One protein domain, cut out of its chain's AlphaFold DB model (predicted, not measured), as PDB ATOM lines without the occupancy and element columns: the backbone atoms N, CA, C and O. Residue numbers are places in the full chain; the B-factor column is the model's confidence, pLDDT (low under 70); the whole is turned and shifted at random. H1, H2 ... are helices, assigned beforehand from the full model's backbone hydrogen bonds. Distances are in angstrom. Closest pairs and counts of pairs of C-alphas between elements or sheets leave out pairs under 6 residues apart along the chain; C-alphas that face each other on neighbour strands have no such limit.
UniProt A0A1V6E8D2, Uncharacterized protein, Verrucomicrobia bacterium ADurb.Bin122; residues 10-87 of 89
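AT A GLANCE: This is residues 10 to 87 of the 89 residues of an uncharacterized protein of Verrucomicrobia bacterium ADurb.Bin122 (UniProt A0A1V6E8D2). Three helices stand in tiers, with H2 between the long H1 and the short H3, and two long links running beside them. The first residues of H1, 10 to 15, stick out. The printed part has 78 residues, with three named helices, H1, H2, H3 along the chain, and no named strand; the class is all helix. It is compact, with a radius of gyration of the C-alphas of 12.9 A and spans of 37 by 30 by 17 A.

HOW THE PARTS SIT: H1, residues 10 to 29, is near H2, residues 45 to 56, only just short of touching at 8.2 A between closest C-alphas. H2 touches H3, residues 73 to 81, with residues 45 to 48 alone; the closest C-alphas, Leu 45 and Leu 75, are 5.6 A apart. They run the same way at a shallow tilt of 30 degrees. H1 and H3 are apart. In H1, H2 and H3 every O i to N i+4 pair is within hydrogen-bond range.

IN THESE COORDINATES: H1 spans 29.2 A from C-alpha 10 at (272.908, 508.885, 553.451); H2 spans 16.7 A; H3 spans 12.1 A, ending at C-alpha 81 (278.595, 493.256, 581.495).

THE WHOLE: Both links are long, and the printed part has no cut. pLDDT is under 70 at residues 10 to 14 and 87.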
ATOM      1  N   ALA A  10     271.977 509.578 554.343       57.28
ATOM      2  CA  ALA A  10     272.908 508.885 553.451       57.28
ATOM      3  C   ALA A  10     274.330 509.491 553.430       57.28
ATOM      4  O   ALA A  10     275.298 508.771 553.184       57.28
ATOM      5  N   SER A  11     274.477 510.796 553.687       61.22
ATOM      6  CA  SER A  11     275.785 511.455 553.802       61.22
ATOM      7  C   SER A  11     276.475 511.097 555.125       61.22
ATOM      8  O   SER A  11     277.669 510.799 555.140       61.22
ATOM      9  N   SER A  12     275.697 511.010 556.214       63.00
ATOM     10  CA  SER A  12     276.178 510.578 557.535       63.00
ATOM     11  C   SER A  12     276.724 509.150 557.496       63.00
ATOM     12  O   SER A  12     277.872 508.917 557.858       63.00
ATOM     13  N   ALA A  13     275.964 508.212 556.921       64.25
ATOM     14  CA  ALA A  13     276.372 506.809 556.826       64.25
ATOM     15  C   ALA A  13     277.637 506.595 555.967       64.25
ATOM     16  O   ALA A  13     278.462 505.728 556.260       64.25
ATOM     17  N   LYS A  14     277.830 507.383 554.896       68.31
ATOM     18  CA  LYS A  14     279.081 507.357 554.111       68.31
ATOM     19  C   LYS A  14     280.267 507.877 554.926       68.31
ATOM     20  O   LYS A  14     281.347 507.295 554.846       68.31
ATOM     21  N   SER A  15     280.058 508.930 555.717       78.81
ATOM     22  CA  SER A  15     281.077 509.482 556.613       78.81
ATOM     23  C   SER A  15     281.468 508.488 557.707       78.81
ATOM     24  O   SER A  15     282.653 508.294 557.955       78.81
ATOM     25  N   GLU A  16     280.500 507.792 558.306       79.25
ATOM     26  CA  GLU A  16     280.746 506.769 559.332       79.25
ATOM     27  C   GLU A  16     281.555 505.590 558.789       79.25
ATOM     28  O   GLU A  16     282.519 505.154 559.415       79.25
ATOM     29  N   LYS A  17     281.228 505.102 557.586       83.88
ATOM     30  CA  LYS A  17     282.014 504.043 556.933       83.88
ATOM     31  C   LYS A  17     283.443 504.489 556.633       83.88
ATOM     32  O   LYS A  17     284.376 503.709 556.820       83.88
ATOM     33  N   ALA A  18     283.625 505.727 556.175       87.56
ATOM     34  CA  ALA A  18     284.952 506.285 555.927       87.56
ATOM     35  C   ALA A  18     285.765 506.419 557.227       87.56
ATOM     36  O   ALA A  18     286.944 506.060 557.241       87.56
ATOM     37  N   LEU A  19     285.124 506.863 558.315       85.81
ATOM     38  CA  LEU A  19     285.723 506.949 559.645       85.81
ATOM     39  C   LEU A  19     286.132 505.567 560.163       85.81
ATOM     40  O   LEU A  19     287.288 505.383 560.532       85.81
ATOM     41  N   LEU A  20     285.237 504.575 560.108       89.44
ATOM     42  CA  LEU A  20     285.537 503.206 560.537       89.44
ATOM     43  C   LEU A  20     286.693 502.603 559.726       89.44
ATOM     44  O   LEU A  20     287.575 501.956 560.287       89.44
ATOM     45  N   ALA A  21     286.737 502.847 558.413       92.88
ATOM     46  CA  ALA A  21     287.838 502.393 557.570       92.88
ATOM     47  C   ALA A  21     289.170 503.078 557.929       92.88
ATOM     48  O   ALA A  21     290.217 502.429 557.897       92.88
ATOM     49  N   ALA A  22     289.152 504.372 558.261       92.31
ATOM     50  CA  ALA A  22     290.338 505.098 558.711       92.31
ATOM     51  C   ALA A  22     290.825 504.602 560.079       92.31
ATOM     52  O   ALA A  22     292.012 504.298 560.212       92.31
ATOM     53  N   LEU A  23     289.915 504.436 561.045       94.25
ATOM     54  CA  LEU A  23     290.204 503.879 562.368       94.25
ATOM     55  C   LEU A  23     290.776 502.469 562.268       94.25
ATOM     56  O   LEU A  23     291.804 502.192 562.876       94.25
ATOM     57  N   ARG A  24     290.187 501.608 561.427       95.25
ATOM     58  CA  ARG A  24     290.717 500.265 561.168       95.25
ATOM     59  C   ARG A  24     292.163 500.329 560.692       95.25
ATOM     60  O   ARG A  24     293.018 499.654 561.249       95.25
ATOM     61  N   ARG A  25     292.455 501.140 559.669       96.31
ATOM     62  CA  ARG A  25     293.828 501.273 559.149       96.31
ATOM     63  C   ARG A  25     294.792 501.763 560.226       96.31
ATOM     64  O   ARG A  25     295.860 501.183 560.376       96.31
ATOM     65  N   TRP A  26     294.417 502.803 560.968       95.25
ATOM     66  CA  TRP A  26     295.236 503.332 562.058       95.25
ATOM     67  C   TRP A  26     295.510 502.271 563.134       95.25
ATOM     68  O   TRP A  26     296.665 502.069 563.501       95.25
ATOM     69  N   PHE A  27     294.481 501.541 563.567       95.69
ATOM     70  CA  PHE A  27     294.584 500.522 564.610       95.69
ATOM     71  C   PHE A  27     295.584 499.416 564.249       95.69
ATOM     72  O   PHE A  27     296.360 498.983 565.093       95.69
ATOM     73  N   TRP A  28     295.629 498.994 562.983       95.31
ATOM     74  CA  TRP A  28     296.590 497.980 562.542       95.31
ATOM     75  C   TRP A  28     298.017 498.514 562.375       95.31
ATOM     76  O   TRP A  28     298.965 497.759 562.574       95.31
ATOM     77  N   MET A  29     298.183 499.801 562.051       95.50
ATOM     78  CA  MET A  29     299.501 500.430 561.884       95.50
ATOM     79  C   MET A  29     300.138 500.896 563.199       95.50
ATOM     80  O   MET A  29     301.338 501.172 563.221       95.50
ATOM     81  N   ARG A  30     299.367 501.033 564.286       93.88
ATOM     82  CA  ARG A  30     299.897 501.545 565.555       93.88
ATOM     83  C   ARG A  30     300.878 500.567 566.211       93.88
ATOM     84  O   ARG A  30     300.754 499.341 566.096       93.88
ATOM     85  N   LYS A  31     301.822 501.137 566.963       91.31
ATOM     86  CA  LYS A  31     302.787 500.389 567.775       91.31
ATOM     87  C   LYS A  31     302.043 499.619 568.891       91.31
ATOM     88  O   LYS A  31     301.213 500.241 569.553       91.31
ATOM     89  N   PRO A  32     302.290 498.309 569.101       81.94
ATOM     90  CA  PRO A  32     301.508 497.498 570.045       81.94
ATOM     91  C   PRO A  32     301.581 497.942 571.511       81.94
ATOM     92  O   PRO A  32     300.617 497.784 572.243       81.94
ATOM     93  N   ASP A  33     302.703 498.513 571.938       83.25
ATOM     94  CA  ASP A  33     302.974 498.941 573.317       83.25
ATOM     95  C   ASP A  33     302.578 500.403 573.593       83.25
ATOM     96  O   ASP A  33     302.817 500.920 574.684       83.25
ATOM     97  N   ALA A  34     301.984 501.089 572.613       87.06
ATOM     98  CA  ALA A  34     301.421 502.415 572.808       87.06
ATOM     99  C   ALA A  34     299.938 502.301 573.191       87.06
ATOM    100  O   ALA A  34     299.123 501.809 572.404       87.06
ATOM    101  N   GLY A  35     299.597 502.800 574.384       91.75
ATOM    102  CA  GLY A  35     298.208 502.976 574.809       91.75
ATOM    103  C   GLY A  35     297.455 503.966 573.915       91.75
ATOM    104  O   GLY A  35     298.053 504.732 573.153       91.75
ATOM    105  N   PHE A  36     296.127 503.958 573.999       94.44
ATOM    106  CA  PHE A  36     295.276 504.830 573.196       94.44
ATOM    107  C   PHE A  36     294.038 505.287 573.967       94.44
ATOM    108  O   PHE A  36     293.616 504.663 574.934       94.44
ATOM    109  N   VAL A  37     293.436 506.373 573.487       94.88
ATOM    110  CA  VAL A  37     292.107 506.827 573.899       94.88
ATOM    111  C   VAL A  37     291.312 507.086 572.630       94.88
ATOM    112  O   VAL A  37     291.784 507.796 571.740       94.88
ATOM    113  N   LEU A  38     290.121 506.499 572.537       94.00
ATOM    114  CA  LEU A  38     289.171 506.768 571.462       94.00
ATOM    115  C   LEU A  38     288.008 507.576 572.032       94.00
ATOM    116  O   LEU A  38     287.419 507.206 573.044       94.00
ATOM    117  N   THR A  39     287.696 508.695 571.385       91.69
ATOM    118  CA  THR A  39     286.536 509.533 571.702       91.69
ATOM    119  C   THR A  39     285.488 509.366 570.616       91.69
ATOM    120  O   THR A  39     285.836 509.207 569.445       91.69
ATOM    121  N   ASP A  40     284.213 509.401 571.000       89.31
ATOM    122  CA  ASP A  40     283.066 509.221 570.098       89.31
ATOM    123  C   ASP A  40     283.063 507.886 569.322       89.31
ATOM    124  O   ASP A  40     282.319 507.713 568.356       89.31
ATOM    125  N   PHE A  41     283.885 506.922 569.745       92.38
ATOM    126  CA  PHE A  41     283.947 505.572 569.206       92.38
ATOM    127  C   PHE A  41     284.241 504.570 570.334       92.38
ATOM    128  O   PHE A  41     285.153 504.820 571.123       92.38
ATOM    129  N   PRO A  42     283.549 503.421 570.380       94.06
ATOM    130  CA  PRO A  42     282.440 503.038 569.506       94.06
ATOM    131  C   PRO A  42     281.153 503.817 569.813       94.06
ATOM    132  O   PRO A  42     280.816 504.066 570.967       94.06
ATOM    133  N   ALA A  43     280.423 504.189 568.759       92.06
ATOM    134  CA  ALA A  43     279.165 504.937 568.852       92.06
ATOM    135  C   ALA A  43     277.919 504.040 568.767       92.06
ATOM    136  O   ALA A  43     276.810 504.483 569.063       92.06
ATOM    137  N   THR A  44     278.079 502.779 568.353       92.88
ATOM    138  CA  THR A  44     276.990 501.796 568.258       92.88
ATOM    139  C   THR A  44     277.425 500.441 568.808       92.88
ATOM    140  O   THR A  44     278.617 500.126 568.805       92.88
ATOM    141  N   LEU A  45     276.465 499.608 569.227       95.06
ATOM    142  CA  LEU A  45     276.747 498.258 569.731       95.06
ATOM    143  C   LEU A  45     277.512 497.404 568.707       95.06
ATOM    144  O   LEU A  45     278.489 496.749 569.052       95.06
ATOM    145  N   LEU A  46     277.136 497.477 567.425       94.44
ATOM    146  CA  LEU A  46     277.853 496.767 566.362       94.44
ATOM    147  C   LEU A  46     279.316 497.219 566.252       94.44
ATOM    148  O   LEU A  46     280.194 496.394 566.019       94.44
ATOM    149  N   GLN A  47     279.592 498.517 566.401       94.31
ATOM    150  CA  GLN A  47     280.968 499.014 566.387       94.31
ATOM    151  C   GLN A  47     281.761 498.511 567.592       94.31
ATOM    152  O   GLN A  47     282.922 498.164 567.408       94.31
ATOM    153  N   ALA A  48     281.148 498.444 568.779       96.00
ATOM    154  CA  ALA A  48     281.776 497.889 569.978       96.00
ATOM    155  C   ALA A  48     282.182 496.428 569.766       96.00
ATOM    156  O   ALA A  48     283.354 496.102 569.896       96.00
ATOM    157  N   MET A  49     281.253 495.593 569.293       96.12
ATOM    158  CA  MET A  49     281.533 494.185 568.999       96.12
ATOM    159  C   MET A  49     282.640 494.029 567.948       96.12
ATOM    160  O   MET A  49     283.581 493.273 568.136       96.12
ATOM    161  N   VAL A  50     282.570 494.780 566.843       95.44
ATOM    162  CA  VAL A  50     283.612 494.741 565.802       95.44
ATOM    163  C   VAL A  50     284.967 495.204 566.338       95.44
ATOM    164  O   VAL A  50     285.996 494.721 565.873       95.44
ATOM    165  N   PHE A  51     284.983 496.160 567.264       96.56
ATOM    166  CA  PHE A  51     286.215 496.653 567.861       96.56
ATOM    167  C   PHE A  51     286.836 495.637 568.823       96.56
ATOM    168  O   PHE A  51     288.050 495.446 568.768       96.56
ATOM    169  N   ASP A  52     286.023 494.927 569.604       96.31
ATOM    170  CA  ASP A  52     286.494 493.844 570.474       96.31
ATOM    171  C   ASP A  52     287.166 492.725 569.666       96.31
ATOM    172  O   ASP A  52     288.241 492.267 570.037       96.31
ATOM    173  N   GLU A  53     286.647 492.389 568.480       96.94
ATOM    174  CA  GLU A  53     287.316 491.455 567.554       96.94
ATOM    175  C   GLU A  53     288.690 491.961 567.082       96.94
ATOM    176  O   GLU A  53     289.598 491.182 566.791       96.94
ATOM    177  N   TRP A  54     288.872 493.280 566.952       96.25
ATOM    178  CA  TRP A  54     290.174 493.837 566.566       96.25
ATOM    179  C   TRP A  54     291.169 493.773 567.724       96.25
ATOM    180  O   TRP A  54     292.353 493.527 567.484       96.25
ATOM    181  N   LEU A  55     290.696 494.003 568.949       95.88
ATOM    182  CA  LEU A  55     291.479 493.885 570.176       95.88
ATOM    183  C   LEU A  55     291.917 492.434 570.402       95.88
ATOM    184  O   LEU A  55     293.116 492.187 570.544       95.88
ATOM    185  N   ASP A  56     290.987 491.484 570.302       96.19
ATOM    186  CA  ASP A  56     291.258 490.048 570.433       96.19
ATOM    187  C   ASP A  56     292.296 489.567 569.409       96.19
ATOM    188  O   ASP A  56     293.309 488.964 569.765       96.19
ATOM    189  N   ALA A  57     292.150 489.964 568.141       96.56
ATOM    190  CA  ALA A  57     293.100 489.616 567.084       96.56
ATOM    191  C   ALA A  57     294.526 490.165 567.305       96.56
ATOM    192  O   ALA A  57     295.468 489.729 566.636       96.56
ATOM    193  N   ARG A  58     294.707 491.127 568.220       94.06
ATOM    194  CA  ARG A  58     296.015 491.645 568.649       94.06
ATOM    195  C   ARG A  58     296.410 491.214 570.059       94.06
ATOM    196  O   ARG A  58     297.486 491.608 570.507       94.06
ATOM    197  N   ASN A  59     295.593 490.400 570.725       94.62
ATOM    198  CA  ASN A  59     295.740 490.050 572.134       94.62
ATOM    199  C   ASN A  59     295.865 491.308 573.019       94.62
ATOM    200  O   ASN A  59     296.748 491.415 573.870       94.62
ATOM    201  N   GLU A  60     295.005 492.289 572.755       94.94
ATOM    202  CA  GLU A  60     294.875 493.527 573.516       94.94
ATOM    203  C   GLU A  60     293.491 493.589 574.178       94.94
ATOM    204  O   GLU A  60     292.562 492.902 573.760       94.94
ATOM    205  N   ALA A  61     293.344 494.417 575.209       93.88
ATOM    206  CA  ALA A  61     292.080 494.639 575.904       93.88
ATOM    207  C   ALA A  61     291.909 496.129 576.210       93.88
ATOM    208  O   ALA A  61     292.889 496.874 576.261       93.88
ATOM    209  N   LEU A  62     290.664 496.565 576.406       95.69
ATOM    210  CA  LEU A  62     290.399 497.887 576.963       95.69
ATOM    211  C   LEU A  62     290.653 497.877 578.466       95.69
ATOM    212  O   LEU A  62     290.254 496.944 579.155       95.69
ATOM    213  N   ASP A  63     291.250 498.952 578.968       95.44
ATOM    214  CA  ASP A  63     291.401 499.158 580.410       95.44
ATOM    215  C   ASP A  63     290.108 499.695 581.042       95.44
ATOM    216  O   ASP A  63     289.755 499.331 582.161       95.44
ATOM    217  N   ALA A  64     289.407 500.586 580.334       95.62
ATOM    218  CA  ALA A  64     288.176 501.210 580.807       95.62
ATOM    219  C   ALA A  64     287.364 501.831 579.662       95.62
ATOM    220  O   ALA A  64     287.904 502.238 578.631       95.62
ATOM    221  N   VAL A  65     286.060 501.982 579.896       95.56
ATOM    222  CA  VAL A  65     285.129 502.749 579.069       95.56
ATOM    223  C   VAL A  65     284.435 503.795 579.933       95.56
ATOM    224  O   VAL A  65     283.813 503.480 580.949       95.56
ATOM    225  N   PHE A  66     284.512 505.048 579.487       93.88
ATOM    226  CA  PHE A  66     283.825 506.179 580.100       93.88
ATOM    227  C   PHE A  66     282.598 506.538 579.269       93.88
ATOM    228  O   PHE A  66     282.699 506.764 578.062       93.88
ATOM    229  N   VAL A  67     281.436 506.595 579.915       89.75
ATOM    230  CA  VAL A  67     280.163 506.867 579.241       89.75
ATOM    231  C   VAL A  67     279.740 508.320 579.430       89.75
ATOM    232  O   VAL A  67     279.871 508.898 580.507       89.75
ATOM    233  N   GLY A  68     279.239 508.925 578.356       86.19
ATOM    234  CA  GLY A  68     278.709 510.283 578.363       86.19
ATOM    235  C   GLY A  68     277.195 510.298 578.571       86.19
ATOM    236  O   GLY A  68     276.518 509.276 578.488       86.19
ATOM    237  N   ARG A  69     276.628 511.496 578.760       84.25
ATOM    238  CA  ARG A  69     275.177 511.691 578.978       84.25
ATOM    239  C   ARG A  69     274.288 511.182 577.834       84.25
ATOM    240  O   ARG A  69     273.100 510.971 578.042       84.25
ATOM    241  N   ASN A  70     274.855 511.011 576.641       85.50
ATOM    242  CA  ASN A  70     274.141 510.642 575.421       85.50
ATOM    243  C   ASN A  70     274.526 509.248 574.898       85.50
ATOM    244  O   ASN A  70     274.194 508.913 573.763       85.50
ATOM    245  N   THR A  71     275.236 508.441 575.692       88.62
ATOM    246  CA  THR A  71     275.562 507.061 575.316       88.62
ATOM    247  C   THR A  71     274.295 506.202 575.333       88.62
ATOM    248  O   THR A  71     273.457 506.340 576.224       88.62
ATOM    249  N   SER A  72     274.131 505.321 574.343       92.56
ATOM    250  CA  SER A  72     272.975 504.422 574.290       92.56
ATOM    251  C   SER A  72     272.992 503.421 575.449       92.56
ATOM    252  O   SER A  72     274.051 502.930 575.844       92.56
ATOM    253  N   THR A  73     271.811 503.074 575.968       93.56
ATOM    254  CA  THR A  73     271.666 502.087 577.052       93.56
ATOM    255  C   THR A  73     272.292 500.743 576.685       93.56
ATOM    256  O   THR A  73     272.969 500.147 577.511       93.56
ATOM    257  N   GLU A  74     272.158 500.319 575.425       95.38
ATOM    258  CA  GLU A  74     272.751 499.077 574.915       95.38
ATOM    259  C   GLU A  74     274.279 499.047 575.063       95.38
ATOM    260  O   GLU A  74     274.837 498.036 575.480       95.38
ATOM    261  N   LEU A  75     274.969 500.156 574.765       94.19
ATOM    262  CA  LEU A  75     276.424 500.249 574.932       94.19
ATOM    263  C   LEU A  75     276.831 500.274 576.406       94.19
ATOM    264  O   LEU A  75     277.826 499.655 576.780       94.19
ATOM    265  N   ILE A  76     276.062 500.981 577.239       94.75
ATOM    266  CA  ILE A  76     276.285 501.032 578.688       94.75
ATOM    267  C   ILE A  76     276.176 499.623 579.276       94.75
ATOM    268  O   ILE A  76     277.067 499.189 580.001       94.75
ATOM    269  N   GLU A  77     275.105 498.896 578.956       96.06
ATOM    270  CA  GLU A  77     274.881 497.526 579.422       96.06
ATOM    271  C   GLU A  77     275.945 496.567 578.888       96.06
ATOM    272  O   GLU A  77     276.480 495.766 579.653       96.06
ATOM    273  N   TYR A  78     276.313 496.692 577.610       96.62
ATOM    274  CA  TYR A  78     277.364 495.887 577.000       96.62
ATOM    275  C   TYR A  78     278.689 496.016 577.757       96.62
ATOM    276  O   TYR A  78     279.221 495.015 578.240       96.62
ATOM    277  N   TYR A  79     279.198 497.237 577.938       95.62
ATOM    278  CA  TYR A  79     280.478 497.448 578.616       95.62
ATOM    279  C   TYR A  79     280.418 497.232 580.129       95.62
ATOM    280  O   TYR A  79     281.416 496.828 580.727       95.62
ATOM    281  N   ARG A  80     279.251 497.419 580.757       95.56
ATOM    282  CA  ARG A  80     279.027 497.016 582.152       95.56
ATOM    283  C   ARG A  80     279.158 495.504 582.316       95.56
ATOM    284  O   ARG A  80     279.842 495.063 583.232       95.56
ATOM    285  N   ASN A  81     278.542 494.719 581.433       96.06
ATOM    286  CA  ASN A  81     278.595 493.256 581.495       96.06
ATOM    287  C   ASN A  81     280.010 492.710 581.254       96.06
ATOM    288  O   ASN A  81     280.352 491.658 581.786       96.06
ATOM    289  N   HIS A  82     280.840 493.446 580.511       94.12
ATOM    290  CA  HIS A  82     282.259 493.134 580.318       94.12
ATOM    291  C   HIS A  82     283.161 493.639 581.458       94.12
ATOM    292  O   HIS A  82     284.367 493.424 581.417       94.12
ATOM    293  N   GLY A  83     282.607 494.310 582.477       95.38
ATOM    294  CA  GLY A  83     283.378 494.836 583.608       95.38
ATOM    295  C   GLY A  83     284.278 496.026 583.261       95.38
ATOM    296  O   GLY A  83     285.192 496.332 584.019       95.38
ATOM    297  N   LEU A  84     284.032 496.693 582.130       94.50
ATOM    298  CA  LEU A  84     284.872 497.775 581.605       94.50
ATOM    299  C   LEU A  84     284.348 499.172 581.947       94.50
ATOM    300  O   LEU A  84     285.050 500.162 581.751       94.50
ATOM    301  N   LEU A  85     283.104 499.282 582.412       93.00
ATOM    302  CA  LEU A  85     282.479 500.578 582.649       93.00
ATOM    303  C   LEU A  85     283.052 501.245 583.907       93.00
ATOM    304  O   LEU A  85     282.945 500.698 585.002       93.00
ATOM    305  N   SER A  86     283.624 502.437 583.741       86.25
ATOM    306  CA  SER A  86     284.182 503.237 584.832       86.25
ATOM    307  C   SER A  86     283.271 504.417 585.165       86.25
ATOM    308  O   SER A  86     282.807 505.136 584.274       86.25
ATOM    309  N   GLU A  87     283.014 504.623 586.457       66.06
ATOM    310  CA  GLU A  87     282.298 505.794 586.958       66.06
ATOM    311  C   GLU A  87     283.295 506.948 587.126       66.06
ATOM    312  O   GLU A  87     284.249 506.859 587.897       66.06
TER     313      GLU A  87